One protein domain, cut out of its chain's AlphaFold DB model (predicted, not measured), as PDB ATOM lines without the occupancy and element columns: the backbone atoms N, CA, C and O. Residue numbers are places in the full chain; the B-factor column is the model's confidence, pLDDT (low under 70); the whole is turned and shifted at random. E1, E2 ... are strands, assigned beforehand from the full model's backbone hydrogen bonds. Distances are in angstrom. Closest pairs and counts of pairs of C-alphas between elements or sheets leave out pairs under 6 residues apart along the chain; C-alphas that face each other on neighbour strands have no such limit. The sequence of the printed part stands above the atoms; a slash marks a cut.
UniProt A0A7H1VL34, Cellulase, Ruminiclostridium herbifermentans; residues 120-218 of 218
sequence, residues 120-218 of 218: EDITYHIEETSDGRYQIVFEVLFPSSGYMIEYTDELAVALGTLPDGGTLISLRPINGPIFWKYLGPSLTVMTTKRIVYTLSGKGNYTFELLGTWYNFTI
ATOM      1  N   GLU A 120     -44.295 -56.204 -15.995       95.06
ATOM      2  CA  GLU A 120     -45.522 -56.647 -15.331       95.06
ATOM      3  C   GLU A 120     -46.222 -55.552 -14.514       95.06
ATOM      4  O   GLU A 120     -47.423 -55.658 -14.281       95.06
ATOM      5  N   ASP A 121     -45.501 -54.496 -14.129       96.06
ATOM      6  CA  ASP A 121     -46.057 -53.348 -13.408       96.06
ATOM      7  C   ASP A 121     -46.677 -52.311 -14.366       96.06
ATOM      8  O   ASP A 121     -47.210 -51.298 -13.911       96.06
ATOM      9  N   ILE A 122     -46.596 -52.544 -15.684       97.12
ATOM     10  CA  ILE A 122     -47.082 -51.640 -16.729       97.12
ATOM     11  C   ILE A 122     -48.258 -52.281 -17.461       97.12
ATOM     12  O   ILE A 122     -48.106 -53.273 -18.181       97.12
ATOM     13  N   THR A 123     -49.427 -51.665 -17.351       97.50
ATOM     14  CA  THR A 123     -50.601 -51.975 -18.177       97.50
ATOM     15  C   THR A 123     -50.857 -50.842 -19.164       97.50
ATOM     16  O   THR A 123     -50.314 -49.747 -19.026       97.50
ATOM     17  N   TYR A 124     -51.657 -51.102 -20.201       97.81
ATOM     18  CA  TYR A 124     -52.091 -50.057 -21.121       97.81
ATOM     19  C   TYR A 124     -53.546 -50.239 -21.537       97.81
ATOM     20  O   TYR A 124     -54.054 -51.362 -21.592       97.81
ATOM     21  N   HIS A 125     -54.186 -49.132 -21.890       97.50
ATOM     22  CA  HIS A 125     -55.499 -49.100 -22.525       97.50
ATOM     23  C   HIS A 125     -55.627 -47.868 -23.425       97.50
ATOM     24  O   HIS A 125     -54.793 -46.962 -23.393       97.50
ATOM     25  N   ILE A 126     -56.661 -47.861 -24.264       97.75
ATOM     26  CA  ILE A 126     -56.971 -46.743 -25.160       97.75
ATOM     27  C   ILE A 126     -58.136 -45.948 -24.576       97.75
ATOM     28  O   ILE A 126     -59.141 -46.530 -24.166       97.75
ATOM     29  N   GLU A 127     -58.008 -44.626 -24.564       96.62
ATOM     30  CA  GLU A 127     -59.067 -43.694 -24.179       96.62
ATOM     31  C   GLU A 127     -59.457 -42.818 -25.375       96.62
ATOM     32  O   GLU A 127     -58.601 -42.375 -26.141       96.62
ATOM     33  N   GLU A 128     -60.758 -42.562 -25.527       96.00
ATOM     34  CA  GLU A 128     -61.282 -41.517 -26.409       96.00
ATOM     35  C   GLU A 128     -61.588 -40.282 -25.558       96.00
ATOM     36  O   GLU A 128     -62.330 -40.352 -24.573       96.00
ATOM     37  N   THR A 129     -60.991 -39.148 -25.906       93.31
ATOM     38  CA  THR A 129     -61.208 -37.879 -25.213       93.31
ATOM     39  C   THR A 129     -62.528 -37.242 -25.648       93.31
ATOM     40  O   THR A 129     -63.084 -37.551 -26.699       93.31
ATOM     41  N   SER A 130     -63.046 -36.298 -24.859       92.69
ATOM     42  CA  SER A 130     -64.328 -35.628 -25.139       92.69
ATOM     43  C   SER A 130     -64.368 -34.850 -26.462       92.69
ATOM     44  O   SER A 130     -65.449 -34.552 -26.963       92.69
ATOM     45  N   ASP A 131     -63.206 -34.522 -27.025       91.38
ATOM     46  CA  ASP A 131     -63.037 -33.879 -28.329       91.38
ATOM     47  C   ASP A 131     -62.814 -34.880 -29.483       91.38
ATOM     48  O   ASP A 131     -62.517 -34.465 -30.603       91.38
ATOM     49  N   GLY A 132     -62.981 -36.184 -29.231       90.25
ATOM     50  CA  GLY A 132     -62.920 -37.250 -30.237       90.25
ATOM     51  C   GLY A 132     -61.506 -37.662 -30.652       90.25
ATOM     52  O   GLY A 132     -61.339 -38.309 -31.690       90.25
ATOM     53  N   ARG A 133     -60.474 -37.278 -29.889       93.06
ATOM     54  CA  ARG A 133     -59.102 -37.768 -30.093       93.06
ATOM     55  C   ARG A 133     -58.895 -39.087 -29.353       93.06
ATOM     56  O   ARG A 133     -59.569 -39.381 -28.371       93.06
ATOM     57  N   TYR A 134     -57.930 -39.871 -29.818       96.06
ATOM     58  CA  TYR A 134     -57.544 -41.122 -29.174       96.06
ATOM     59  C   TYR A 134     -56.216 -40.962 -28.443       96.06
ATOM     60  O   TYR A 134     -55.316 -40.272 -28.921       96.06
ATOM     61  N   GLN A 135     -56.093 -41.609 -27.290       97.06
ATOM     62  CA  GLN A 135     -54.881 -41.634 -26.480       97.06
ATOM     63  C   GLN A 135     -54.557 -43.067 -26.081       97.06
ATOM     64  O   GLN A 135     -55.458 -43.833 -25.739       97.06
ATOM     65  N   ILE A 136     -53.273 -43.418 -26.084       97.88
ATOM     66  CA  ILE A 136     -52.796 -44.593 -25.357       97.88
ATOM     67  C   ILE A 136     -52.363 -44.155 -23.965       97.88
ATOM     68  O   ILE A 136     -51.593 -43.207 -23.800       97.88
ATOM     69  N   VAL A 137     -52.875 -44.856 -22.963       98.38
ATOM     70  CA  VAL A 137     -52.595 -44.614 -21.555       98.38
ATOM     71  C   VAL A 137     -51.851 -45.820 -21.030       98.38
ATOM     72  O   VAL A 137     -52.382 -46.924 -21.053       98.38
ATOM     73  N   PHE A 138     -50.634 -45.604 -20.548       98.31
ATOM     74  CA  PHE A 138     -49.894 -46.590 -19.779       98.31
ATOM     75  C   PHE A 138     -50.070 -46.299 -18.295       98.31
ATOM     76  O   PHE A 138     -49.786 -45.189 -17.839       98.31
ATOM     77  N   GLU A 139     -50.522 -47.290 -17.541       98.31
ATOM     78  CA  GLU A 139     -50.593 -47.227 -16.087       98.31
ATOM     79  C   GLU A 139     -49.417 -47.994 -15.497       98.31
ATOM     80  O   GLU A 139     -49.189 -49.156 -15.828       98.31
ATOM     81  N   VAL A 140     -48.659 -47.328 -14.632       98.19
ATOM     82  CA  VAL A 140     -47.477 -47.894 -13.983       98.19
ATOM     83  C   VAL A 140     -47.742 -48.001 -12.491       98.19
ATOM     84  O   VAL A 140     -47.970 -46.984 -11.826       98.19
ATOM     85  N   LEU A 141     -47.728 -49.231 -11.981       98.00
ATOM     86  CA  LEU A 141     -47.893 -49.539 -10.568       98.00
ATOM     87  C   LEU A 141     -46.556 -49.399  -9.836       98.00
ATOM     88  O   LEU A 141     -45.551 -49.999 -10.205       98.00
ATOM     89  N   PHE A 142     -46.556 -48.637  -8.749       97.50
ATOM     90  CA  PHE A 142     -45.410 -48.468  -7.869       97.50
ATOM     91  C   PHE A 142     -45.700 -49.015  -6.472       97.50
ATOM     92  O   PHE A 142     -46.812 -48.856  -5.959       97.50
ATOM     93  N   PRO A 143     -44.691 -49.591  -5.796       95.06
ATOM     94  CA  PRO A 143     -44.861 -50.181  -4.470       95.06
ATOM     95  C   PRO A 143     -45.053 -49.144  -3.348       95.06
ATOM     96  O   PRO A 143     -45.422 -49.515  -2.236       95.06
ATOM     97  N   SER A 144     -44.779 -47.859  -3.602       95.12
ATOM     98  CA  SER A 144     -44.943 -46.770  -2.632       95.12
ATOM     99  C   SER A 144     -45.295 -45.450  -3.331       95.12
ATOM    100  O   SER A 144     -45.317 -45.373  -4.562       95.12
ATOM    101  N   SER A 145     -45.526 -44.384  -2.560       92.50
ATOM    102  CA  SER A 145     -45.706 -43.030  -3.105       92.50
ATOM    103  C   SER A 145     -44.402 -42.367  -3.572       92.50
ATOM    104  O   SER A 145     -44.441 -41.290  -4.161       92.50
ATOM    105  N   GLY A 146     -43.247 -42.972  -3.282       94.12
ATOM    106  CA  GLY A 146     -41.911 -42.407  -3.497       94.12
ATOM    107  C   GLY A 146     -41.390 -42.552  -4.924       94.12
ATOM    108  O   GLY A 146     -40.204 -42.792  -5.102       94.12
ATOM    109  N   TYR A 147     -42.255 -42.463  -5.931       96.12
ATOM    110  CA  TYR A 147     -41.866 -42.620  -7.332       96.12
ATOM    111  C   TYR A 147     -42.355 -41.443  -8.168       96.12
ATOM    112  O   TYR A 147     -43.399 -40.843  -7.887       96.12
ATOM    113  N   MET A 148     -41.617 -41.108  -9.217       95.00
ATOM    114  CA  MET A 148     -41.943 -40.033 -10.152       95.00
ATOM    115  C   MET A 148     -41.661 -40.491 -11.582       95.00
ATOM    116  O   MET A 148     -40.815 -41.355 -11.801       95.00
ATOM    117  N   ILE A 149     -42.408 -39.935 -12.536       97.06
ATOM    118  CA  ILE A 149     -42.215 -40.165 -13.967       97.06
ATOM    119  C   ILE A 149     -42.086 -38.801 -14.633       97.06
ATOM    120  O   ILE A 149     -42.936 -37.938 -14.420       97.06
ATOM    121  N   GLU A 150     -41.060 -38.640 -15.453       96.69
ATOM    122  CA  GLU A 150     -40.862 -37.487 -16.327       96.69
ATOM    123  C   GLU A 150     -40.979 -37.953 -17.775       96.69
ATOM    124  O   GLU A 150     -40.331 -38.918 -18.178       96.69
ATOM    125  N   TYR A 151     -41.846 -37.311 -18.557       97.44
ATOM    126  CA  TYR A 151     -42.047 -37.647 -19.963       97.44
ATOM    127  C   TYR A 151     -42.653 -36.472 -20.734       97.44
ATOM    128  O   TYR A 151     -43.175 -35.524 -20.148       97.44
ATOM    129  N   THR A 152     -42.597 -36.563 -22.061       96.81
ATOM    130  CA  THR A 152     -43.260 -35.643 -22.995       96.81
ATOM    131  C   THR A 152     -44.163 -36.442 -23.930       96.81
ATOM    132  O   THR A 152     -43.929 -37.632 -24.127       96.81
ATOM    133  N   ASP A 153     -45.171 -35.802 -24.526       95.94
ATOM    134  CA  ASP A 153     -46.057 -36.405 -25.542       95.94
ATOM    135  C   ASP A 153     -45.435 -36.368 -26.960       95.94
ATOM    136  O   ASP A 153     -46.113 -36.414 -27.983       95.94
ATOM    137  N   GLU A 154     -44.116 -36.217 -27.056       96.62
ATOM    138  CA  GLU A 154     -43.439 -36.145 -28.346       96.62
ATOM    139  C   GLU A 154     -43.166 -37.549 -28.882       96.62
ATOM    140  O   GLU A 154     -42.399 -38.323 -28.302       96.62
ATOM    141  N   LEU A 155     -43.775 -37.871 -30.023       97.06
ATOM    142  CA  LEU A 155     -43.671 -39.178 -30.662       97.06
ATOM    143  C   LEU A 155     -42.908 -39.103 -31.984       97.06
ATOM    144  O   LEU A 155     -43.196 -38.278 -32.852       97.06
ATOM    145  N   ALA A 156     -41.985 -40.041 -32.177       97.06
ATOM    146  CA  ALA A 156     -41.503 -40.399 -33.497       97.06
ATOM    147  C   ALA A 156     -42.540 -41.302 -34.175       97.06
ATOM    148  O   ALA A 156     -43.019 -42.268 -33.576       97.06
ATOM    149  N   VAL A 157     -42.855 -40.999 -35.435       96.44
ATOM    150  CA  VAL A 157     -43.858 -41.717 -36.227       96.44
ATOM    151  C   VAL A 157     -43.196 -42.350 -37.444       96.44
ATOM    152  O   VAL A 157     -42.487 -41.678 -38.194       96.44
ATOM    153  N   ALA A 158     -43.465 -43.631 -37.672       96.38
ATOM    154  CA  ALA A 158     -43.136 -44.330 -38.905       96.38
ATOM    155  C   ALA A 158     -44.403 -44.944 -39.504       96.38
ATOM    156  O   ALA A 158     -45.226 -45.520 -38.793       96.38
ATOM    157  N   LEU A 159     -44.556 -44.821 -40.820       96.19
ATOM    158  CA  LEU A 159     -45.676 -45.395 -41.555       96.19
ATOM    159  C   LEU A 159     -45.216 -46.658 -42.276       96.19
ATOM    160  O   LEU A 159     -44.190 -46.656 -42.958       96.19
ATOM    161  N   GLY A 160     -45.989 -47.724 -42.125       93.56
ATOM    162  CA  GLY A 160     -45.822 -48.980 -42.840       93.56
ATOM    163  C   GLY A 160     -47.072 -49.338 -43.632       93.56
ATOM    164  O   GLY A 160     -48.148 -48.773 -43.431       93.56
ATOM    165  N   THR A 161     -46.930 -50.315 -44.518       94.88
ATOM    166  CA  THR A 161     -48.045 -50.912 -45.257       94.88
ATOM    167  C   THR A 161     -48.178 -52.368 -44.838       94.88
ATOM    168  O   THR A 161     -47.206 -53.125 -44.887       94.88
ATOM    169  N   LEU A 162     -49.369 -52.748 -44.392       91.12
ATOM    170  CA  LEU A 162     -49.726 -54.117 -44.041       91.12
ATOM    171  C   LEU A 162     -49.948 -54.960 -45.312       91.12
ATOM    172  O   LEU A 162     -50.205 -54.405 -46.383       91.12
ATOM    173  N   PRO A 163     -49.881 -56.304 -45.229       93.38
ATOM    174  CA  PRO A 163     -50.081 -57.181 -46.389       93.38
ATOM    175  C   PRO A 163     -51.442 -57.036 -47.091       93.38
ATOM    176  O   PRO A 163     -51.556 -57.355 -48.270       93.38
ATOM    177  N   ASP A 164     -52.463 -56.562 -46.379       91.81
ATOM    178  CA  ASP A 164     -53.803 -56.277 -46.907       91.81
ATOM    179  C   ASP A 164     -53.916 -54.893 -47.578       91.81
ATOM    180  O   ASP A 164     -54.987 -54.515 -48.049       91.81
ATOM    181  N   GLY A 165     -52.813 -54.138 -47.640       91.62
ATOM    182  CA  GLY A 165     -52.762 -52.773 -48.161       91.62
ATOM    183  C   GLY A 165     -53.143 -51.694 -47.145       91.62
ATOM    184  O   GLY A 165     -53.118 -50.513 -47.492       91.62
ATOM    185  N   GLY A 166     -53.476 -52.063 -45.904       91.88
ATOM    186  CA  GLY A 166     -53.763 -51.119 -44.827       91.88
ATOM    187  C   GLY A 166     -52.521 -50.363 -44.347       91.88
ATOM    188  O   GLY A 166     -51.386 -50.811 -44.512       91.88
ATOM    189  N   THR A 167     -52.725 -49.212 -43.711       95.06
ATOM    190  CA  THR A 167     -51.639 -48.450 -43.080       95.06
ATOM    191  C   THR A 167     -51.361 -48.987 -41.677       95.06
ATOM    192  O   THR A 167     -52.286 -49.170 -40.885       95.06
ATOM    193  N   LEU A 168     -50.082 -49.190 -41.364       96.31
ATOM    194  CA  LEU A 168     -49.578 -49.401 -40.009       96.31
ATOM    195  C   LEU A 168     -48.913 -48.115 -39.515       96.31
ATOM    196  O   LEU A 168     -48.066 -47.556 -40.213       96.31
ATOM    197  N   ILE A 169     -49.262 -47.671 -38.312       97.44
ATOM    198  CA  ILE A 169     -48.663 -46.498 -37.675       97.44
ATOM    199  C   ILE A 169     -47.802 -46.979 -36.510       97.44
ATOM    200  O   ILE A 169     -48.312 -47.445 -35.494       97.44
ATOM    201  N   SER A 170     -46.487 -46.871 -36.665       97.56
ATOM    202  CA  SER A 170     -45.530 -47.214 -35.622       97.56
ATOM    203  C   SER A 170     -45.106 -45.969 -34.859       97.56
ATOM    204  O   SER A 170     -44.648 -44.996 -35.458       97.56
ATOM    205  N   LEU A 171     -45.225 -46.021 -33.538       98.06
ATOM    206  CA  LEU A 171     -44.981 -44.914 -32.626       98.06
ATOM    207  C   LEU A 171     -43.936 -45.300 -31.584       98.06
ATOM    208  O   LEU A 171     -43.900 -46.439 -31.122       98.06
ATOM    209  N   ARG A 172     -43.111 -44.336 -31.188       97.50
ATOM    210  CA  ARG A 172     -42.295 -44.408 -29.972       97.50
ATOM    211  C   ARG A 172     -42.052 -43.001 -29.433       97.50
ATOM    212  O   ARG A 172     -41.988 -42.074 -30.244       97.50
ATOM    213  N   PRO A 173     -41.860 -42.813 -28.121       97.44
ATOM    214  CA  PRO A 173     -41.442 -41.521 -27.589       97.44
ATOM    215  C   PRO A 173     -40.103 -41.083 -28.195       97.44
ATOM    216  O   PRO A 173     -39.190 -41.902 -28.324       97.44
ATOM    217  N   ILE A 174     -39.974 -39.805 -28.567       95.81
ATOM    218  CA  ILE A 174     -38.683 -39.223 -28.985       95.81
ATOM    219  C   ILE A 174     -37.708 -39.281 -27.810       95.81
ATOM    220  O   ILE A 174     -36.588 -39.768 -27.949       95.81
ATOM    221  N   ASN A 175     -38.188 -38.846 -26.645       94.19
ATOM    222  CA  ASN A 175     -37.526 -39.018 -25.363       94.19
ATOM    223  C   ASN A 175     -38.347 -40.014 -24.541       94.19
ATOM    224  O   ASN A 175     -39.505 -39.748 -24.211       94.19
ATOM    225  N   GLY A 176     -37.765 -41.180 -24.255       94.19
ATOM    226  CA  GLY A 176     -38.402 -42.192 -23.413       94.19
ATOM    227  C   GLY A 176     -38.704 -41.648 -22.011       94.19
ATOM    228  O   GLY A 176     -37.971 -40.780 -21.534       94.19
ATOM    229  N   PRO A 177     -39.761 -42.139 -21.339       97.25
ATOM    230  CA  PRO A 177     -40.055 -41.718 -19.975       97.25
ATOM    231  C   PRO A 177     -38.906 -42.083 -19.030       97.25
ATOM    232  O   PRO A 177     -38.364 -43.190 -19.091       97.25
ATOM    233  N   ILE A 178     -38.573 -41.162 -18.130       96.81
ATOM    234  CA  ILE A 178     -37.580 -41.350 -17.072       96.81
ATOM    235  C   ILE A 178     -38.329 -41.601 -15.768       96.81
ATOM    236  O   ILE A 178     -39.263 -40.878 -15.419       96.81
ATOM    237  N   PHE A 179     -37.924 -42.641 -15.045       97.00
ATOM    238  CA  PHE A 179     -38.535 -43.011 -13.779       97.00
ATOM    239  C   PHE A 179     -37.561 -42.756 -12.648       97.00
ATOM    240  O   PHE A 179     -36.400 -43.154 -12.714       97.00
ATOM    241  N   TRP A 180     -38.066 -42.171 -11.576       95.69
ATOM    242  CA  TRP A 180     -37.278 -41.841 -10.403       95.69
ATOM    243  C   TRP A 180     -37.851 -42.530  -9.173       95.69
ATOM    244  O   TRP A 180     -39.072 -42.587  -8.995       95.69
ATOM    245  N   LYS A 181     -36.967 -43.022  -8.308       94.94
ATOM    246  CA  LYS A 181     -37.287 -43.561  -6.987       94.94
ATOM    247  C   LYS A 181     -36.671 -42.673  -5.916       94.94
ATOM    248  O   LYS A 181     -35.463 -42.464  -5.906       94.94
ATOM    249  N   TYR A 182     -37.498 -42.219  -4.990       91.50
ATOM    250  CA  TYR A 182     -37.084 -41.513  -3.791       91.50
ATOM    251  C   TYR A 182     -36.589 -42.514  -2.745       91.50
ATOM    252  O   TYR A 182     -37.308 -43.444  -2.370       91.50
ATOM    253  N   LEU A 183     -35.358 -42.332  -2.277       87.19
ATOM    254  CA  LEU A 183     -34.744 -43.142  -1.222       87.19
ATOM    255  C   LEU A 183     -35.103 -42.659   0.189       87.19
ATOM    256  O   LEU A 183     -34.854 -43.369   1.160       87.19
ATOM    257  N   GLY A 184     -35.704 -41.473   0.307       83.50
ATOM    258  CA  GLY A 184     -36.171 -40.940   1.579       83.50
ATOM    259  C   GLY A 184     -37.515 -41.506   2.042       83.50
ATOM    260  O   GLY A 184     -38.112 -42.371   1.391       83.50
ATOM    261  N   PRO A 185     -38.034 -40.994   3.171       82.94
ATOM    262  CA  PRO A 185     -39.325 -41.413   3.699       82.94
ATOM    263  C   PRO A 185     -40.447 -41.215   2.669       82.94
ATOM    264  O   PRO A 185     -40.645 -40.119   2.146       82.94
ATOM    265  N   SER A 186     -41.201 -42.278   2.388       88.88
ATOM    266  CA  SER A 186     -42.383 -42.252   1.520       88.88
ATOM    267  C   SER A 186     -43.511 -43.085   2.124       88.88
ATOM    268  O   SER A 186     -43.274 -43.959   2.961       88.88
ATOM    269  N   LEU A 187     -44.754 -42.811   1.724       89.12
ATOM    270  CA  LEU A 187     -45.897 -43.594   2.184       89.12
ATOM    271  C   LEU A 187     -45.818 -44.992   1.571       89.12
ATOM    272  O   LEU A 187     -45.719 -45.132   0.352       89.12
ATOM    273  N   THR A 188     -45.934 -46.026   2.402       91.69
ATOM    274  CA  THR A 188     -45.892 -47.443   2.001       91.69
ATOM    275  C   THR A 188     -47.208 -47.922   1.375       91.69
ATOM    276  O   THR A 188     -47.628 -49.059   1.579       91.69
ATOM    277  N   VAL A 189     -47.895 -47.032   0.659       92.69
ATOM    278  CA  VAL A 189     -49.118 -47.322  -0.088       92.69
ATOM    279  C   VAL A 189     -48.770 -47.418  -1.564       92.69
ATOM    280  O   VAL A 189     -48.069 -46.554  -2.092       92.69
ATOM    281  N   MET A 190     -49.255 -48.465  -2.232       95.31
ATOM    282  CA  MET A 190     -49.069 -48.598  -3.674       95.31
ATOM    283  C   MET A 190     -49.721 -47.427  -4.404       95.31
ATOM    284  O   MET A 190     -50.808 -46.980  -4.030       95.31
ATOM    285  N   THR A 191     -49.061 -46.935  -5.448       96.94
ATOM    286  CA  THR A 191     -49.575 -45.830  -6.265       96.94
ATOM    287  C   THR A 191     -49.525 -46.185  -7.739       96.94
ATOM    288  O   THR A 191     -48.600 -46.854  -8.182       96.94
ATOM    289  N   THR A 192     -50.507 -45.713  -8.503       97.75
ATOM    290  CA  THR A 192     -50.527 -45.841  -9.963       97.75
ATOM    291  C   THR A 192     -50.285 -44.471 -10.580       97.75
ATOM    292  O   THR A 192     -50.901 -43.487 -10.160       97.75
ATOM    293  N   LYS A 193     -49.399 -44.385 -11.576       97.88
ATOM    294  CA  LYS A 193     -49.192 -43.161 -12.371       97.88
ATOM    295  C   LYS A 193     -49.441 -43.439 -13.842       97.88
ATOM    296  O   LYS A 193     -49.252 -44.559 -14.301       97.88
ATOM    297  N   ARG A 194     -49.864 -42.403 -14.561       98.00
ATOM    298  CA  ARG A 194     -50.269 -42.489 -15.965       98.00
ATOM    299  C   ARG A 194     -49.239 -41.814 -16.864       98.00
ATOM    300  O   ARG A 194     -48.834 -40.684 -16.587       98.00
ATOM    301  N   ILE A 195     -48.874 -42.492 -17.944       98.12
ATOM    302  CA  ILE A 195     -48.140 -41.936 -19.081       98.12
ATOM    303  C   ILE A 195     -49.110 -41.922 -20.255       98.12
ATOM    304  O   ILE A 195     -49.661 -42.964 -20.602       98.12
ATOM    305  N   VAL A 196     -49.364 -40.752 -20.825       98.06
ATOM    306  CA  VAL A 196     -50.419 -40.570 -21.824       98.06
ATOM    307  C   VAL A 196     -49.805 -40.050 -23.110       98.06
ATOM    308  O   VAL A 196     -49.118 -39.032 -23.082       98.06
ATOM    309  N   TYR A 197     -50.078 -40.736 -24.218       97.94
ATOM    310  CA  TYR A 197     -49.637 -40.308 -25.538       97.94
ATOM    311  C   TYR A 197     -50.815 -40.092 -26.480       97.94
ATOM    312  O   TYR A 197     -51.694 -40.953 -26.600       97.94
ATOM    313  N   THR A 198     -50.822 -38.954 -27.171       96.31
ATOM    314  CA  THR A 198     -51.862 -38.611 -28.142       96.31
ATOM    315  C   THR A 198     -51.649 -39.373 -29.448       96.31
ATOM    316  O   THR A 198     -50.558 -39.390 -30.016       96.31
ATOM    317  N   LEU A 199     -52.710 -39.993 -29.959       95.94
ATOM    318  CA  LEU A 199     -52.691 -40.764 -31.198       95.94
ATOM    319  C   LEU A 199     -53.263 -39.958 -32.366       95.94
ATOM    320  O   LEU A 199     -54.088 -39.060 -32.202       95.94
ATOM    321  N   SER A 200     -52.846 -40.317 -33.579       87.81
ATOM    322  CA  SER A 200     -53.224 -39.614 -34.810       87.81
ATOM    323  C   SER A 200     -54.654 -39.891 -35.300       87.81
ATOM    324  O   SER A 200     -55.074 -39.279 -36.281       87.81
ATOM    325  N   GLY A 201     -55.393 -40.812 -34.672       90.25
ATOM    326  CA  GLY A 201     -56.762 -41.173 -35.049       90.25
ATOM    327  C   GLY A 201     -57.048 -42.672 -34.932       90.25
ATOM    328  O   GLY A 201     -56.435 -43.375 -34.136       90.25
ATOM    329  N   LYS A 202     -58.007 -43.149 -35.732       92.75
ATOM    330  CA  LYS A 202     -58.308 -44.579 -35.891       92.75
ATOM    331  C   LYS A 202     -57.295 -45.249 -36.810       92.75
ATOM    332  O   LYS A 202     -56.818 -44.619 -37.757       92.75
ATOM    333  N   GLY A 203     -57.002 -46.522 -36.573       93.25
ATOM    334  CA  GLY A 203     -56.031 -47.257 -37.380       93.25
ATOM    335  C   GLY A 203     -55.365 -48.416 -36.657       93.25
ATOM    336  O   GLY A 203     -55.681 -48.733 -35.513       93.25
ATOM    337  N   ASN A 204     -54.424 -49.053 -37.354       96.38
ATOM    338  CA  ASN A 204     -53.588 -50.115 -36.808       96.38
ATOM    339  C   ASN A 204     -52.283 -49.515 -36.288       96.38
ATOM    340  O   ASN A 204     -51.572 -48.839 -37.037       96.38
ATOM    341  N   TYR A 205     -51.964 -49.796 -35.030       97.50
ATOM    342  CA  TYR A 205     -50.834 -49.211 -34.330       97.50
ATOM    343  C   TYR A 205     -49.868 -50.270 -33.805       97.50
ATOM    344  O   TYR A 205     -50.275 -51.310 -33.279       97.50
ATOM    345  N   THR A 206     -48.579 -49.943 -33.882       97.38
ATOM    346  CA  THR A 206     -47.532 -50.512 -33.026       97.38
ATOM    347  C   THR A 206     -46.934 -49.386 -32.192       97.38
ATOM    348  O   THR A 206     -46.581 -48.340 -32.728       97.38
ATOM    349  N   PHE A 207     -46.797 -49.571 -30.885       98.06
ATOM    350  CA  PHE A 207     -46.209 -48.578 -29.988       98.06
ATOM    351  C   PHE A 207     -45.051 -49.204 -29.216       98.06
ATOM    352  O   PHE A 207     -45.235 -50.238 -28.583       98.06
ATOM    353  N   GLU A 208     -43.867 -48.600 -29.254       97.31
ATOM    354  CA  GLU A 208     -42.722 -49.015 -28.443       97.31
ATOM    355  C   GLU A 208     -42.632 -48.158 -27.179       97.31
ATOM    356  O   GLU A 208     -42.473 -46.939 -27.254       97.31
ATOM    357  N   LEU A 209     -42.680 -48.795 -26.010       96.56
ATOM    358  CA  LEU A 209     -42.391 -48.156 -24.731       96.56
ATOM    359  C   LEU A 209     -41.378 -49.007 -23.966       96.56
ATOM    360  O   LEU A 209     -41.605 -50.197 -23.751       96.56
ATOM    361  N   LEU A 210     -40.254 -48.402 -23.562       93.12
ATOM    362  CA  LEU A 210     -39.189 -49.067 -22.794       93.12
ATOM    363  C   LEU A 210     -38.726 -50.399 -23.424       93.12
ATOM    364  O   LEU A 210     -38.555 -51.404 -22.737       93.12
ATOM    365  N   GLY A 211     -38.582 -50.427 -24.754       92.12
ATOM    366  CA  GLY A 211     -38.170 -51.616 -25.511       92.12
ATOM    367  C   GLY A 211     -39.243 -52.703 -25.654       92.12
ATOM    368  O   GLY A 211     -38.965 -53.771 -26.201       92.12
ATOM    369  N   THR A 212     -40.469 -52.466 -25.178       93.81
ATOM    370  CA  THR A 212     -41.615 -53.363 -25.375       93.81
ATOM    371  C   THR A 212     -42.548 -52.812 -26.446       93.81
ATOM    372  O   THR A 212     -42.953 -51.656 -26.387       93.81
ATOM    373  N   TRP A 213     -42.924 -53.668 -27.400       95.50
ATOM    374  CA  TRP A 213     -43.890 -53.352 -28.448       95.50
ATOM    375  C   TRP A 213     -45.316 -53.737 -28.044       95.50
ATOM    376  O   TRP A 213     -45.564 -54.865 -27.609       95.50
ATOM    377  N   TYR A 214     -46.246 -52.811 -28.247       95.88
ATOM    378  CA  TYR A 214     -47.675 -52.936 -27.984       95.88
ATOM    379  C   TYR A 214     -48.438 -52.771 -29.294       95.88
ATOM    380  O   TYR A 214     -48.266 -51.772 -29.987       95.88
ATOM    381  N   ASN A 215     -49.280 -53.743 -29.636       95.88
ATOM    382  CA  ASN A 215     -50.048 -53.738 -30.880       95.88
ATOM    383  C   ASN A 215     -51.527 -53.550 -30.557       95.88
ATOM    384  O   ASN A 215     -52.052 -54.229 -29.672       95.88
ATOM    385  N   PHE A 216     -52.195 -52.645 -31.261       95.94
ATOM    386  CA  PHE A 216     -53.616 -52.379 -31.053       95.94
ATOM    387  C   PHE A 216     -54.251 -51.746 -32.291       95.94
ATOM    388  O   PHE A 216     -53.569 -51.198 -33.156       95.94
ATOM    389  N   THR A 217     -55.577 -51.820 -32.352       95.06
ATOM    390  CA  THR A 217     -56.391 -51.224 -33.410       95.06
ATOM    391  C   THR A 217     -57.494 -50.397 -32.767       95.06
ATOM    392  O   THR A 217     -58.072 -50.821 -31.764       95.06
ATOM    393  N   ILE A 218     -57.763 -49.229 -33.348       92.69
ATOM    394  CA  ILE A 218     -58.801 -48.275 -32.930       92.69
ATOM    395  C   ILE A 218     -59.777 -48.060 -34.082       92.69
ATOM    396  O   ILE A 218     -59.278 -47.873 -35.217       92.69
TER     397      ILE A 218
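What this domain is: This is residues 120 to 218 of the 218 residues of the protein "Cellulase" of Ruminiclostridium herbifermentans (UniProt A0A7H1VL34). The model is a long, loosely built sandwich of strands, with two walls that are only partly face to face. One wall is the three-stranded sheet E1, E2, E7; the other is longer, with the twisted four-stranded sheet E4, E5, E8, E9 toward one end and the two-stranded sheet E3, E6 toward the other. The printed part has 99 residues with nine named strands, E1 to E9 in order along the chain, and no named helix: its class is all strand. The four-stranded sheet, ordered E4, E5, E8, E9, is mixed; the other two are antiparallel. The whole is only just loose, close to compact, with a radius of gyration of the C-alphas of 15.5 A and spans of 54 by 29 by 22 A.

Where its parts are: In the largest sheet, E4 is residues 155 to 161, 19.2 A long, E5 is 167 to 173, 19.8 A, E8 is 204 to 209 and E9 is 212 to 217. E9 ends at C-alpha 217, (-56.391, -51.224, -33.410). In the three-stranded sheet, E1 is residues 122 to 128, 19.9 A, and begins at C-alpha 122, (-47.082, -51.640, -16.729). E2 is 134 to 142, the longest strand by residues at 25.6 A, and E7 is 191 to 198, 23.2 A. E3 is residues 147 to 150 and E6 is 178 to 182.

How they stand to each other: The sheet E4, E5, E8, E9 is strongly twisted, with edge strands E4 and E9. E4 and E5 form an antiparallel hairpin at 158 degrees, with N 158 and O 170 2.9 A apart, within hydrogen-bond range. E5 and E8 are parallel at 18 degrees, with N 171 and O 206 at 2.8 A. E8 and E9 form an antiparallel hairpin at 157 degrees, with N 207 and O 214 at 2.8 A. E1, E2 and E7 make the second sheet, also strongly twisted, with E2 its inner strand. E1 and E2 are a hairpin at 152 degrees, with N 125 and O 137 at 3.0 A. E2 and E7 are antiparallel at 157 degrees, with N 138 and O 195 at 2.8 A. E3 and E6 are antiparallel at 154 degrees, with N 148 and O 180 at 3.0 A. The closest C-alphas of E3 and E7, those of Ile 149 and Lys 193, are 7.8 A apart. The closest of E4 and E7, those of Leu 155 and Tyr 197, are 7.9 A apart. E2 and E3 meet only through their link. Among the pairs that are apart are E2 and E8, E1 and E9, and E5 and E7.

The domain as a whole: The two C-alphas farthest apart, those of Gly 165 and Pro 185, are 54.8 A from each other. The printed part has no cut and ends at Ile 218, the chain's last residue. No link is long; the link from E6 to E7, eight residues, is short, and the other links are tight. Mean pLDDT of the printed part is 95.1, and no printed residue is under 70.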